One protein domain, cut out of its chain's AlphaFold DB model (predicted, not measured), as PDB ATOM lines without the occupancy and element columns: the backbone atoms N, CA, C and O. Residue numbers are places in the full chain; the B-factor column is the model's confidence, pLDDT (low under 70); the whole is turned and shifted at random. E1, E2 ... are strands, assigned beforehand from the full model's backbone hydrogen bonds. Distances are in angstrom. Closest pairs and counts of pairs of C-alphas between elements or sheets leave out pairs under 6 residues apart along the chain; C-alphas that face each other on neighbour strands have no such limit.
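AT A GLANCE: This is residues 10 to 92 and 218 to 240 of the 242 residues of the protein "DUF4280 domain-containing protein" of Clostridiaceae bacterium (UniProt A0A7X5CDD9). With little regular structure, this is an elongated body wound mostly of loops: the antiparallel pair E1 and E4 lies along one side, the antiparallel pair E2 and E3 at one end, and a loop with Met 68 makes the other end. The printed part has 106 residues, with no named helix and strands E1, E2, E3, E4 in chain order holding 20; the class is all strand. It is compact, radius of gyration of the C-alphas 14.1 A, spanning 42 by 23 by 22 A.

HOW THE PARTS SIT: E1, residues 10 to 13, and E4, residues 234 to 239, are antiparallel at 159 degrees; N 12 and O 236, 3.0 A apart, are within hydrogen-bond range. E2, residues 85 to 91, and E3, residues 218 to 220, are antiparallel at 140 degrees; N 85 and O 220, 2.8 A, are within hydrogen-bond range. E2 and E4 are apart.

IN THESE COORDINATES: E1 (10.6 A) begins at C-alpha 10 (-42.297, 117.841, 17.173); E4 (15.5 A) ends at C-alpha 239 (-42.662, 115.124, 13.130). E2 measures 13.2 A, E3 6.6 A.

THE WHOLE: Residues 93 to 217 are cut out; C-alphas 92 and 218 are 8.1 A apart. Links E1 to E2 and E3 to E4 are long. Residues 57 to 72, 74 to 79 and 88 to 92 have pLDDT under 70.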
ATOM      1  N   VAL A  10     -42.559 118.489  15.884       95.94
ATOM      2  CA  VAL A  10     -42.297 117.841  17.173       95.94
ATOM      3  C   VAL A  10     -40.816 117.525  17.272       95.94
ATOM      4  O   VAL A  10     -40.268 116.815  16.433       95.94
ATOM      5  N   LEU A  11     -40.183 118.014  18.330       92.50
ATOM      6  CA  LEU A  11     -38.778 117.783  18.616       92.50
ATOM      7  C   LEU A  11     -38.588 117.192  20.012       92.50
ATOM      8  O   LEU A  11     -39.364 117.439  20.938       92.50
ATOM      9  N   SER A  12     -37.535 116.407  20.180       91.94
ATOM     10  CA  SER A  12     -37.216 115.762  21.454       91.94
ATOM     11  C   SER A  12     -35.721 115.737  21.698       91.94
ATOM     12  O   SER A  12     -34.948 115.518  20.769       91.94
ATOM     13  N   CYS A  13     -35.336 115.901  22.959       90.06
ATOM     14  CA  CYS A  13     -33.999 115.591  23.443       90.06
ATOM     15  C   CYS A  13     -33.984 114.164  23.991       90.06
ATOM     16  O   CYS A  13     -34.828 113.828  24.821       90.06
ATOM     17  N   ASP A  14     -33.001 113.358  23.604       90.88
ATOM     18  CA  ASP A  14     -32.781 112.010  24.155       90.88
ATOM     19  C   ASP A  14     -32.511 112.003  25.677       90.88
ATOM     20  O   ASP A  14     -32.722 111.000  26.353       90.88
ATOM     21  N   GLN A  15     -32.073 113.136  26.232       88.25
ATOM     22  CA  GLN A  15     -31.875 113.340  27.669       88.25
ATOM     23  C   GLN A  15     -33.045 114.066  28.351       88.25
ATOM     24  O   GLN A  15     -32.947 114.364  29.545       88.25
ATOM     25  N   GLY A  16     -34.097 114.420  27.610       88.06
ATOM     26  CA  GLY A  16     -35.290 115.101  28.112       88.06
ATOM     27  C   GLY A  16     -36.374 114.132  28.588       88.06
ATOM     28  O   GLY A  16     -36.360 112.945  28.277       88.06
ATOM     29  N   GLU A  17     -37.324 114.647  29.359       88.06
ATOM     30  CA  GLU A  17     -38.496 113.912  29.846       88.06
ATOM     31  C   GLU A  17     -39.644 113.940  28.832       88.06
ATOM     32  O   GLU A  17     -40.405 112.981  28.735       88.06
ATOM     33  N   VAL A  18     -39.775 115.036  28.078       90.81
ATOM     34  CA  VAL A  18     -40.892 115.249  27.149       90.81
ATOM     35  C   VAL A  18     -40.432 115.825  25.815       90.81
ATOM     36  O   VAL A  18     -39.445 116.554  25.739       90.81
ATOM     37  N   SER A  19     -41.195 115.542  24.762       92.62
ATOM     38  CA  SER A  19     -41.091 116.233  23.480       92.62
ATOM     39  C   SER A  19     -41.763 117.605  23.534       92.62
ATOM     40  O   SER A  19     -42.696 117.834  24.309       92.62
ATOM     41  N   THR A  20     -41.325 118.511  22.673       91.75
ATOM     42  CA  THR A  20     -41.858 119.869  22.555       91.75
ATOM     43  C   THR A  20     -42.150 120.208  21.099       91.75
ATOM     44  O   THR A  20     -41.850 119.421  20.201       91.75
ATOM     45  N   LYS A  21     -42.796 121.353  20.864       94.88
ATOM     46  CA  LYS A  21     -43.078 121.851  19.516       94.88
ATOM     47  C   LYS A  21     -42.173 123.019  19.172       94.88
ATOM     48  O   LYS A  21     -41.944 123.878  20.025       94.88
ATOM     49  N   LEU A  22     -41.696 123.044  17.932       94.00
ATOM     50  CA  LEU A  22     -40.938 124.157  17.385       94.00
ATOM     51  C   LEU A  22     -41.898 125.317  17.150       94.00
ATOM     52  O   LEU A  22     -42.987 125.115  16.614       94.00
ATOM     53  N   ILE A  23     -41.487 126.514  17.547       94.38
ATOM     54  CA  ILE A  23     -42.251 127.738  17.325       94.38
ATOM     55  C   ILE A  23     -41.513 128.551  16.265       94.38
ATOM     56  O   ILE A  23     -40.437 129.085  16.531       94.38
ATOM     57  N   VAL A  24     -42.109 128.660  15.079       92.75
ATOM     58  CA  VAL A  24     -41.618 129.467  13.956       92.75
ATOM     59  C   VAL A  24     -42.671 130.537  13.665       92.75
ATOM     60  O   VAL A  24     -43.576 130.330  12.855       92.75
ATOM     61  N   PRO A  25     -42.609 131.695  14.347       83.75
ATOM     62  CA  PRO A  25     -43.689 132.680  14.300       83.75
ATOM     63  C   PRO A  25     -43.840 133.329  12.919       83.75
ATOM     64  O   PRO A  25     -44.921 133.799  12.570       83.75
ATOM     65  N   PHE A  26     -42.755 133.391  12.149       83.62
ATOM     66  CA  PHE A  26     -42.737 133.956  10.811       83.62
ATOM     67  C   PHE A  26     -41.595 133.345   9.998       83.62
ATOM     68  O   PHE A  26     -40.483 133.217  10.496       83.62
ATOM     69  N   SER A  27     -41.870 133.038   8.732       82.25
ATOM     70  CA  SER A  27     -40.876 132.667   7.728       82.25
ATOM     71  C   SER A  27     -41.326 133.199   6.372       82.25
ATOM     72  O   SER A  27     -42.526 133.320   6.113       82.25
ATOM     73  N   ARG A  28     -40.373 133.528   5.494       76.31
ATOM     74  CA  ARG A  28     -40.680 133.940   4.112       76.31
ATOM     75  C   ARG A  28     -41.129 132.771   3.246       76.31
ATOM     76  O   ARG A  28     -41.806 132.983   2.244       76.31
ATOM     77  N   ILE A  29     -40.731 131.558   3.620       82.06
ATOM     78  CA  ILE A  29     -41.122 130.334   2.936       82.06
ATOM     79  C   ILE A  29     -42.201 129.662   3.767       82.06
ATOM     80  O   ILE A  29     -42.034 129.446   4.966       82.06
ATOM     81  N   CYS A  30     -43.294 129.302   3.103       86.50
ATOM     82  CA  CYS A  30     -44.319 128.454   3.681       86.50
ATOM     83  C   CYS A  30     -44.352 127.119   2.941       86.50
ATOM     84  O   CYS A  30     -44.428 127.087   1.713       86.50
ATOM     85  N   ILE A  31     -44.347 126.024   3.693       87.50
ATOM     86  CA  ILE A  31     -44.467 124.655   3.181       87.50
ATOM     87  C   ILE A  31     -45.706 124.053   3.836       87.50
ATOM     88  O   ILE A  31     -45.927 124.223   5.032       87.50
ATOM     89  N   GLY A  32     -46.600 123.462   3.039       86.50
ATOM     90  CA  GLY A  32     -47.899 123.002   3.551       86.50
ATOM     91  C   GLY A  32     -48.773 124.126   4.137       86.50
ATOM     92  O   GLY A  32     -49.661 123.869   4.940       86.50
ATOM     93  N   GLY A  33     -48.514 125.388   3.770       88.12
ATOM     94  CA  GLY A  33     -49.210 126.556   4.325       88.12
ATOM     95  C   GLY A  33     -48.719 127.001   5.708       88.12
ATOM     96  O   GLY A  33     -49.293 127.936   6.266       88.12
ATOM     97  N   LYS A  34     -47.659 126.386   6.246       92.12
ATOM     98  CA  LYS A  34     -47.042 126.751   7.528       92.12
ATOM     99  C   LYS A  34     -45.648 127.354   7.324       92.12
ATOM    100  O   LYS A  34     -44.973 126.959   6.371       92.12
ATOM    101  N   PRO A  35     -45.200 128.282   8.189       92.88
ATOM    102  CA  PRO A  35     -43.851 128.843   8.131       92.88
ATOM    103  C   PRO A  35     -42.773 127.753   8.181       92.88
ATOM    104  O   PRO A  35     -42.789 126.925   9.088       92.88
ATOM    105  N   ALA A  36     -41.843 127.754   7.227       92.38
ATOM    106  CA  ALA A  36     -40.714 126.826   7.197       92.38
ATOM    107  C   ALA A  36     -39.605 127.280   8.151       92.38
ATOM    108  O   ALA A  36     -39.256 128.463   8.175       92.38
ATOM    109  N   ALA A  37     -39.058 126.335   8.910       92.56
ATOM    110  CA  ALA A  37     -37.985 126.568   9.861       92.56
ATOM    111  C   ALA A  37     -36.617 126.640   9.172       92.56
ATOM    112  O   ALA A  37     -36.348 125.939   8.193       92.56
ATOM    113  N   SER A  38     -35.735 127.444   9.748       90.75
ATOM    114  CA  SER A  38     -34.342 127.609   9.349       90.75
ATOM    115  C   SER A  38     -33.374 127.316  10.496       90.75
ATOM    116  O   SER A  38     -33.768 127.159  11.654       90.75
ATOM    117  N   ASP A  39     -32.084 127.270  10.187       86.44
ATOM    118  CA  ASP A  39     -30.991 127.224  11.161       86.44
ATOM    119  C   ASP A  39     -31.051 128.367  12.194       86.44
ATOM    120  O   ASP A  39     -30.730 128.153  13.365       86.44
ATOM    121  N   GLN A  40     -31.559 129.541  11.800       84.31
ATOM    122  CA  GLN A  40     -31.772 130.698  12.681       84.31
ATOM    123  C   GLN A  40     -32.913 130.516  13.694       84.31
ATOM    124  O   GLN A  40     -32.981 131.246  14.685       84.31
ATOM    125  N   ASP A  41     -33.800 129.534  13.499       89.00
ATOM    126  CA  ASP A  41     -34.896 129.242  14.432       89.00
ATOM    127  C   ASP A  41     -34.436 128.434  15.654       89.00
ATOM    128  O   ASP A  41     -35.236 128.070  16.518       89.00
ATOM    129  N   CYS A  42     -33.131 128.202  15.788       86.94
ATOM    130  CA  CYS A  42     -32.519 127.542  16.929       86.94
ATOM    131  C   CYS A  42     -32.378 128.473  18.156       86.94
ATOM    132  O   CYS A  42     -31.326 128.540  18.790       86.94
ATOM    133  N   ILE A  43     -33.443 129.205  18.511       85.50
ATOM    134  CA  ILE A  43     -33.441 130.184  19.612       85.50
ATOM    135  C   ILE A  43     -34.061 129.567  20.870       85.50
ATOM    136  O   ILE A  43     -35.283 129.363  20.928       85.50
ATOM    137  N   PRO A  44     -33.271 129.319  21.926       82.06
ATOM    138  CA  PRO A  44     -33.803 128.740  23.141       82.06
ATOM    139  C   PRO A  44     -34.802 129.621  23.874       82.06
ATOM    140  O   PRO A  44     -34.698 130.846  23.863       82.06
ATOM    141  N   MET A  45     -35.745 128.981  24.567       81.50
ATOM    142  CA  MET A  45     -36.807 129.631  25.349       81.50
ATOM    143  C   MET A  45     -37.763 130.508  24.527       81.50
ATOM    144  O   MET A  45     -38.679 131.098  25.097       81.50
ATOM    145  N   LYS A  46     -37.569 130.591  23.206       86.25
ATOM    146  CA  LYS A  46     -38.403 131.354  22.276       86.25
ATOM    147  C   LYS A  46     -38.963 130.442  21.193       86.25
ATOM    148  O   LYS A  46     -40.167 130.228  21.154       86.25
ATOM    149  N   ASN A  47     -38.083 129.888  20.365       90.81
ATOM    150  CA  ASN A  47     -38.453 128.994  19.275       90.81
ATOM    151  C   ASN A  47     -38.383 127.535  19.736       90.81
ATOM    152  O   ASN A  47     -39.214 126.716  19.353       90.81
ATOM    153  N   VAL A  48     -37.428 127.234  20.625       88.44
ATOM    154  CA  VAL A  48     -37.239 125.905  21.203       88.44
ATOM    155  C   VAL A  48     -37.446 125.931  22.717       88.44
ATOM    156  O   VAL A  48     -36.639 126.493  23.464       88.44
ATOM    157  N   VAL A  49     -38.544 125.333  23.185       85.62
ATOM    158  CA  VAL A  49     -38.905 125.287  24.614       85.62
ATOM    159  C   VAL A  49     -38.286 124.068  25.333       85.62
ATOM    160  O   VAL A  49     -37.949 123.084  24.672       85.62
ATOM    161  N   PRO A  50     -38.120 124.097  26.674       85.31
ATOM    162  CA  PRO A  50     -37.447 123.027  27.424       85.31
ATOM    163  C   PRO A  50     -38.141 121.660  27.374       85.31
ATOM    164  O   PRO A  50     -39.359 121.568  27.509       85.31
ATOM    165  N   PHE A  51     -37.348 120.586  27.325       88.38
ATOM    166  CA  PHE A  51     -37.813 119.190  27.219       88.38
ATOM    167  C   PHE A  51     -38.137 118.532  28.571       88.38
ATOM    168  O   PHE A  51     -37.821 117.365  28.801       88.38
ATOM    169  N   GLY A  52     -38.714 119.278  29.516       84.00
ATOM    170  CA  GLY A  52     -38.986 118.773  30.872       84.00
ATOM    171  C   GLY A  52     -37.708 118.488  31.667       84.00
ATOM    172  O   GLY A  52     -36.708 119.179  31.473       84.00
ATOM    173  N   LYS A  53     -37.716 117.520  32.595       83.00
ATOM    174  CA  LYS A  53     -36.532 117.178  33.408       83.00
ATOM    175  C   LYS A  53     -35.416 116.544  32.574       83.00
ATOM    176  O   LYS A  53     -35.672 115.770  31.663       83.00
ATOM    177  N   CYS A  54     -34.164 116.859  32.903       83.31
ATOM    178  CA  CYS A  54     -32.993 116.298  32.232       83.31
ATOM    179  C   CYS A  54     -32.400 115.101  32.989       83.31
ATOM    180  O   CYS A  54     -32.108 115.206  34.183       83.31
ATOM    181  N   HIS A  55     -32.137 114.006  32.272       84.44
ATOM    182  CA  HIS A  55     -31.595 112.755  32.818       84.44
ATOM    183  C   HIS A  55     -30.062 112.641  32.767       84.44
ATOM    184  O   HIS A  55     -29.492 111.834  33.493       84.44
ATOM    185  N   SER A  56     -29.384 113.481  31.977       79.19
ATOM    186  CA  SER A  56     -27.923 113.421  31.765       79.19
ATOM    187  C   SER A  56     -27.080 113.571  33.039       79.19
ATOM    188  O   SER A  56     -25.943 113.112  33.100       79.19
ATOM    189  N   GLY A  57     -27.594 114.282  34.048       68.19
ATOM    190  CA  GLY A  57     -26.849 114.615  35.264       68.19
ATOM    191  C   GLY A  57     -25.670 115.583  35.066       68.19
ATOM    192  O   GLY A  57     -25.056 115.961  36.061       68.19
ATOM    193  N   THR A  58     -25.383 116.030  33.836       63.81
ATOM    194  CA  THR A  58     -24.182 116.804  33.460       63.81
ATOM    195  C   THR A  58     -24.288 118.310  33.714       63.81
ATOM    196  O   THR A  58     -23.298 119.022  33.562       63.81
ATOM    197  N   TYR A  59     -25.454 118.815  34.135       57.97
ATOM    198  CA  TYR A  59     -25.671 120.242  34.386       57.97
ATOM    199  C   TYR A  59     -26.243 120.550  35.776       57.97
ATOM    200  O   TYR A  59     -27.263 119.999  36.201       57.97
ATOM    201  N   HIS A  60     -25.610 121.511  36.453       52.56
ATOM    202  CA  HIS A  60     -26.141 122.190  37.633       52.56
ATOM    203  C   HIS A  60     -26.800 123.501  37.175       52.56
ATOM    204  O   HIS A  60     -26.101 124.377  36.688       52.56
ATOM    205  N   TYR A  61     -28.133 123.581  37.282       50.84
ATOM    206  CA  TYR A  61     -29.004 124.764  37.148       50.84
ATOM    207  C   TYR A  61     -28.591 125.857  36.139       50.84
ATOM    208  O   TYR A  61     -27.675 126.641  36.377       50.84
ATOM    209  N   SER A  62     -29.365 126.018  35.059       49.75
ATOM    210  CA  SER A  62     -29.342 127.282  34.314       49.75
ATOM    211  C   SER A  62     -29.848 128.413  35.213       49.75
ATOM    212  O   SER A  62     -30.959 128.342  35.741       49.75
ATOM    213  N   SER A  63     -29.062 129.482  35.341       46.53
ATOM    214  CA  SER A  63     -29.422 130.706  36.071       46.53
ATOM    215  C   SER A  63     -30.634 131.448  35.487       46.53
ATOM    216  O   SER A  63     -31.110 132.408  36.091       46.53
ATOM    217  N   LYS A  64     -31.155 131.013  34.329       49.09
ATOM    218  CA  LYS A  64     -32.357 131.570  33.693       49.09
ATOM    219  C   LYS A  64     -33.659 130.869  34.101       49.09
ATOM    220  O   LYS A  64     -34.731 131.394  33.805       49.09
ATOM    221  N   VAL A  65     -33.604 129.725  34.788       50.56
ATOM    222  CA  VAL A  65     -34.801 129.048  35.314       50.56
ATOM    223  C   VAL A  65     -35.114 129.634  36.688       50.56
ATOM    224  O   VAL A  65     -34.433 129.342  37.666       50.56
ATOM    225  N   LYS A  66     -36.122 130.511  36.755       47.94
ATOM    226  CA  LYS A  66     -36.497 131.237  37.982       47.94
ATOM    227  C   LYS A  66     -37.228 130.392  39.032       47.94
ATOM    228  O   LYS A  66     -37.508 130.926  40.099       47.94
ATOM    229  N   ASP A  67     -37.507 129.114  38.765       47.69
ATOM    230  CA  ASP A  67     -38.272 128.262  39.679       47.69
ATOM    231  C   ASP A  67     -37.468 127.096  40.266       47.69
ATOM    232  O   ASP A  67     -36.673 126.421  39.607       47.69
ATOM    233  N   MET A  68     -37.672 126.914  41.565       46.66
ATOM    234  CA  MET A  68     -36.845 126.156  42.495       46.66
ATOM    235  C   MET A  68     -36.814 124.645  42.194       46.66
ATOM    236  O   MET A  68     -37.840 123.973  42.177       46.66
ATOM    237  N   GLY A  69     -35.610 124.074  42.068       51.69
ATOM    238  CA  GLY A  69     -35.362 122.646  42.330       51.69
ATOM    239  C   GLY A  69     -35.482 121.659  41.161       51.69
ATOM    240  O   GLY A  69     -35.071 120.507  41.315       51.69
ATOM    241  N   VAL A  70     -35.989 122.063  39.991       55.56
ATOM    242  CA  VAL A  70     -36.173 121.150  38.846       55.56
ATOM    243  C   VAL A  70     -35.103 121.390  37.778       55.56
ATOM    244  O   VAL A  70     -35.029 122.457  37.172       55.56
ATOM    245  N   ARG A  71     -34.261 120.376  37.524       64.44
ATOM    246  CA  ARG A  71     -33.238 120.393  36.463       64.44
ATOM    247  C   ARG A  71     -33.902 120.246  35.096       64.44
ATOM    248  O   ARG A  71     -33.973 119.139  34.569       64.44
ATOM    249  N   MET A  72     -34.432 121.331  34.542       68.81
ATOM    250  CA  MET A  72     -35.005 121.275  33.199       68.81
ATOM    251  C   MET A  72     -33.913 121.069  32.141       68.81
ATOM    252  O   MET A  72     -32.810 121.608  32.249       68.81
ATOM    253  N   CYS A  73     -34.232 120.296  31.108       74.25
ATOM    254  CA  CYS A  73     -33.450 120.156  29.892       74.25
ATOM    255  C   CYS A  73     -33.598 121.454  29.086       74.25
ATOM    256  O   CYS A  73     -34.443 121.573  28.197       74.25
ATOM    257  N   VAL A  74     -32.833 122.467  29.502       63.72
ATOM    258  CA  VAL A  74     -32.820 123.800  28.898       63.72
ATOM    259  C   VAL A  74     -31.699 123.885  27.877       63.72
ATOM    260  O   VAL A  74     -30.546 123.534  28.139       63.72
ATOM    261  N   LEU A  75     -32.053 124.409  26.714       62.34
ATOM    262  CA  LEU A  75     -31.120 124.829  25.688       62.34
ATOM    263  C   LEU A  75     -30.637 126.223  26.080       62.34
ATOM    264  O   LEU A  75     -31.434 127.120  26.290       62.34
ATOM    265  N   ASP A  76     -29.347 126.422  26.282       53.19
ATOM    266  CA  ASP A  76     -28.821 127.760  26.613       53.19
ATOM    267  C   ASP A  76     -27.512 128.064  25.880       53.19
ATOM    268  O   ASP A  76     -26.942 129.134  26.059       53.19
ATOM    269  N   LEU A  77     -27.031 127.109  25.082       51.22
ATOM    270  CA  LEU A  77     -25.758 127.159  24.361       51.22
ATOM    271  C   LEU A  77     -25.899 126.705  22.904       51.22
ATOM    272  O   LEU A  77     -24.899 126.395  22.272       51.22
ATOM    273  N   MET A  78     -27.129 126.630  22.390       62.62
ATOM    274  CA  MET A  78     -27.330 126.393  20.965       62.62
ATOM    275  C   MET A  78     -27.256 127.712  20.212       62.62
ATOM    276  O   MET A  78     -27.841 128.700  20.656       62.62
ATOM    277  N   ASP A  79     -26.591 127.689  19.069       65.44
ATOM    278  CA  ASP A  79     -26.578 128.765  18.086       65.44
ATOM    279  C   ASP A  79     -27.112 128.326  16.708       65.44
ATOM    280  O   ASP A  79     -27.474 129.200  15.930       65.44
ATOM    281  N   HIS A  80     -27.225 127.018  16.413       80.75
ATOM    282  CA  HIS A  80     -27.761 126.515  15.134       80.75
ATOM    283  C   HIS A  80     -28.207 125.034  15.165       80.75
ATOM    284  O   HIS A  80     -27.852 124.268  16.068       80.75
ATOM    285  N   PHE A  81     -28.968 124.628  14.140       85.06
ATOM    286  CA  PHE A  81     -29.222 123.228  13.774       85.06
ATOM    287  C   PHE A  81     -28.176 122.734  12.761       85.06
ATOM    288  O   PHE A  81     -27.734 123.486  11.896       85.06
ATOM    289  N   TYR A  82     -27.793 121.461  12.850       85.00
ATOM    290  CA  TYR A  82     -26.843 120.813  11.943       85.00
ATOM    291  C   TYR A  82     -27.550 120.189  10.742       85.00
ATOM    292  O   TYR A  82     -28.710 119.788  10.836       85.00
ATOM    293  N   LEU A  83     -26.801 120.040   9.646       84.81
ATOM    294  CA  LEU A  83     -27.276 119.533   8.353       84.81
ATOM    295  C   LEU A  83     -28.449 120.348   7.780       84.81
ATOM    296  O   LEU A  83     -29.507 119.779   7.495       84.81
ATOM    297  N   PRO A  84     -28.310 121.679   7.645       80.25
ATOM    298  CA  PRO A  84     -29.299 122.441   6.911       80.25
ATOM    299  C   PRO A  84     -29.217 122.141   5.403       80.25
ATOM    300  O   PRO A  84     -28.179 121.725   4.886       80.25
ATOM    301  N   ASP A  85     -30.316 122.360   4.686       81.00
ATOM    302  CA  ASP A  85     -30.377 122.193   3.236       81.00
ATOM    303  C   ASP A  85     -29.778 123.416   2.527       81.00
ATOM    304  O   ASP A  85     -30.460 124.407   2.253       81.00
ATOM    305  N   GLU A  86     -28.489 123.327   2.190       74.44
ATOM    306  CA  GLU A  86     -27.752 124.356   1.441       74.44
ATOM    307  C   GLU A  86     -28.333 124.629   0.042       74.44
ATOM    308  O   GLU A  86     -28.005 125.642  -0.573       74.44
ATOM    309  N   SER A  87     -29.209 123.766  -0.491       74.50
ATOM    310  CA  SER A  87     -29.870 124.034  -1.773       74.50
ATOM    311  C   SER A  87     -31.013 125.053  -1.663       74.50
ATOM    312  O   SER A  87     -31.431 125.615  -2.678       74.50
ATOM    313  N   GLN A  88     -31.498 125.325  -0.445       68.94
ATOM    314  CA  GLN A  88     -32.581 126.263  -0.146       68.94
ATOM    315  C   GLN A  88     -32.079 127.405   0.750       68.94
ATOM    316  O   GLN A  88     -32.452 127.516   1.920       68.94
ATOM    317  N   ILE A  89     -31.231 128.268   0.185       65.25
ATOM    318  CA  ILE A  89     -30.729 129.468   0.867       65.25
ATOM    319  C   ILE A  89     -31.762 130.588   0.768       65.25
ATOM    320  O   ILE A  89     -32.079 131.090  -0.316       65.25
ATOM    321  N   LEU A  90     -32.238 131.041   1.922       64.88
ATOM    322  CA  LEU A  90     -32.956 132.293   2.064       64.88
ATOM    323  C   LEU A  90     -31.954 133.397   2.375       64.88
ATOM    324  O   LEU A  90     -31.463 133.541   3.489       64.88
ATOM    325  N   SER A  91     -31.648 134.204   1.365       63.88
ATOM    326  CA  SER A  91     -30.734 135.324   1.539       63.88
ATOM    327  C   SER A  91     -31.501 136.621   1.793       63.88
ATOM    328  O   SER A  91     -32.304 137.062   0.963       63.88
ATOM    329  N   ASN A  92     -31.220 137.294   2.912       64.88
ATOM    330  CA  ASN A  92     -31.661 138.678   3.106       64.88
ATOM    331  C   ASN A  92     -30.963 139.657   2.133       64.88
ATOM    332  O   ASN A  92     -31.390 140.807   2.024       64.88
ATOM    333  N   SER A 218     -30.006 132.389   5.771       74.12
ATOM    334  CA  SER A 218     -30.713 131.373   6.535       74.12
ATOM    335  C   SER A 218     -30.925 130.149   5.665       74.12
ATOM    336  O   SER A 218     -31.311 130.240   4.495       74.12
ATOM    337  N   HIS A 219     -30.644 128.992   6.240       86.31
ATOM    338  CA  HIS A 219     -30.738 127.716   5.553       86.31
ATOM    339  C   HIS A 219     -31.923 126.949   6.119       86.31
ATOM    340  O   HIS A 219     -32.053 126.821   7.339       86.31
ATOM    341  N   LEU A 220     -32.803 126.441   5.255       89.94
ATOM    342  CA  LEU A 220     -33.929 125.635   5.723       89.94
ATOM    343  C   LEU A 220     -33.438 124.339   6.371       89.94
ATOM    344  O   LEU A 220     -32.468 123.730   5.924       89.94
ATOM    345  N   ILE A 221     -34.147 123.893   7.404       91.12
ATOM    346  CA  ILE A 221     -33.858 122.628   8.087       91.12
ATOM    347  C   ILE A 221     -34.863 121.545   7.688       91.12
ATOM    348  O   ILE A 221     -36.007 121.813   7.310       91.12
ATOM    349  N   THR A 222     -34.422 120.294   7.762       93.00
ATOM    350  CA  THR A 222     -35.172 119.116   7.314       93.00
ATOM    351  C   THR A 222     -35.309 118.098   8.443       93.00
ATOM    352  O   THR A 222     -34.707 118.251   9.504       93.00
ATOM    353  N   MET A 223     -36.081 117.035   8.225       92.69
ATOM    354  CA  MET A 223     -36.178 115.904   9.158       92.69
ATOM    355  C   MET A 223     -34.836 115.195   9.413       92.69
ATOM    356  O   MET A 223     -34.712 114.476  10.401       92.69
ATOM    357  N   GLU A 224     -33.831 115.394   8.553       90.88
ATOM    358  CA  GLU A 224     -32.468 114.882   8.758       90.88
ATOM    359  C   GLU A 224     -31.610 115.815   9.622       90.88
ATOM    360  O   GLU A 224     -30.567 115.405  10.140       90.88
ATOM    361  N   SER A 225     -32.039 117.067   9.792       91.50
ATOM    362  CA  SER A 225     -31.347 118.028  10.637       91.50
ATOM    363  C   SER A 225     -31.440 117.613  12.104       91.50
ATOM    364  O   SER A 225     -32.436 117.056  12.565       91.50
ATOM    365  N   PHE A 226     -30.398 117.910  12.872       90.50
ATOM    366  CA  PHE A 226     -30.364 117.611  14.302       90.50
ATOM    367  C   PHE A 226     -29.752 118.767  15.082       90.50
ATOM    368  O   PHE A 226     -29.049 119.618  14.543       90.50
ATOM    369  N   GLY A 227     -30.023 118.806  16.379       87.31
ATOM    370  CA  GLY A 227     -29.407 119.754  17.300       87.31
ATOM    371  C   GLY A 227     -28.587 119.039  18.360       87.31
ATOM    372  O   GLY A 227     -28.799 117.860  18.639       87.31
ATOM    373  N   ILE A 228     -27.678 119.763  19.004       84.25
ATOM    374  CA  ILE A 228     -27.007 119.285  20.212       84.25
ATOM    375  C   ILE A 228     -27.513 120.114  21.386       84.25
ATOM    376  O   ILE A 228     -27.343 121.331  21.447       84.25
ATOM    377  N   CYS A 229     -28.163 119.444  22.329       79.38
ATOM    378  CA  CYS A 229     -28.588 120.037  23.577       79.38
ATOM    379  C   CYS A 229     -27.369 120.395  24.429       79.38
ATOM    380  O   CYS A 229     -26.356 119.699  24.443       79.38
ATOM    381  N   ARG A 230     -27.505 121.436  25.252       75.19
ATOM    382  CA  ARG A 230     -26.471 121.855  26.206       75.19
ATOM    383  C   ARG A 230     -26.010 120.725  27.139       75.19
ATOM    384  O   ARG A 230     -24.858 120.724  27.559       75.19
ATOM    385  N   CYS A 231     -26.884 119.773  27.466       75.81
ATOM    386  CA  CYS A 231     -26.526 118.619  28.292       75.81
ATOM    387  C   CYS A 231     -25.675 117.554  27.572       75.81
ATOM    388  O   CYS A 231     -25.290 116.573  28.207       75.81
ATOM    389  N   GLY A 232     -25.401 117.739  26.277       78.44
ATOM    390  CA  GLY A 232     -24.769 116.756  25.397       78.44
ATOM    391  C   GLY A 232     -25.758 115.805  24.717       78.44
ATOM    392  O   GLY A 232     -25.329 114.960  23.941       78.44
ATOM    393  N   GLY A 233     -27.057 115.935  25.001       83.81
ATOM    394  CA  GLY A 233     -28.105 115.159  24.341       83.81
ATOM    395  C   GLY A 233     -28.313 115.557  22.881       83.81
ATOM    396  O   GLY A 233     -28.063 116.702  22.505       83.81
ATOM    397  N   ILE A 234     -28.791 114.627  22.065       88.56
ATOM    398  CA  ILE A 234     -29.121 114.853  20.657       88.56
ATOM    399  C   ILE A 234     -30.591 115.262  20.556       88.56
ATOM    400  O   ILE A 234     -31.480 114.602  21.098       88.56
ATOM    401  N   LEU A 235     -30.834 116.369  19.856       88.31
ATOM    402  CA  LEU A 235     -32.166 116.827  19.491       88.31
ATOM    403  C   LEU A 235     -32.525 116.285  18.119       88.31
ATOM    404  O   LEU A 235     -31.815 116.544  17.149       88.31
ATOM    405  N   ILE A 236     -33.646 115.583  18.053       90.81
ATOM    406  CA  ILE A 236     -34.176 115.013  16.818       90.81
ATOM    407  C   ILE A 236     -35.605 115.489  16.587       90.81
ATOM    408  O   ILE A 236     -36.340 115.761  17.544       90.81
ATOM    409  N   PHE A 237     -35.992 115.560  15.318       93.06
ATOM    410  CA  PHE A 237     -37.363 115.826  14.903       93.06
ATOM    411  C   PHE A 237     -38.118 114.504  14.754       93.06
ATOM    412  O   PHE A 237     -37.682 113.600  14.045       93.06
ATOM    413  N   GLY A 238     -39.241 114.382  15.462       90.19
ATOM    414  CA  GLY A 238     -40.152 113.242  15.354       90.19
ATOM    415  C   GLY A 238     -41.261 113.468  14.327       90.19
ATOM    416  O   GLY A 238     -41.720 112.515  13.706       90.19
ATOM    417  N   GLU A 239     -41.660 114.725  14.121       94.12
ATOM    418  CA  GLU A 239     -42.662 115.124  13.130       94.12
ATOM    419  C   GLU A 239     -42.256 116.458  12.503       94.12
ATOM    420  O   GLU A 239     -41.888 117.389  13.222       94.12
ATOM    421  N   SER A 240     -42.383 116.571  11.181       91.88
ATOM    422  CA  SER A 240     -42.029 117.778  10.421       91.88
ATOM    423  C   SER A 240     -42.970 118.952  10.674       91.88
ATOM    424  O   SER A 240     -42.603 120.100  10.444       91.88
TER     425      SER A 240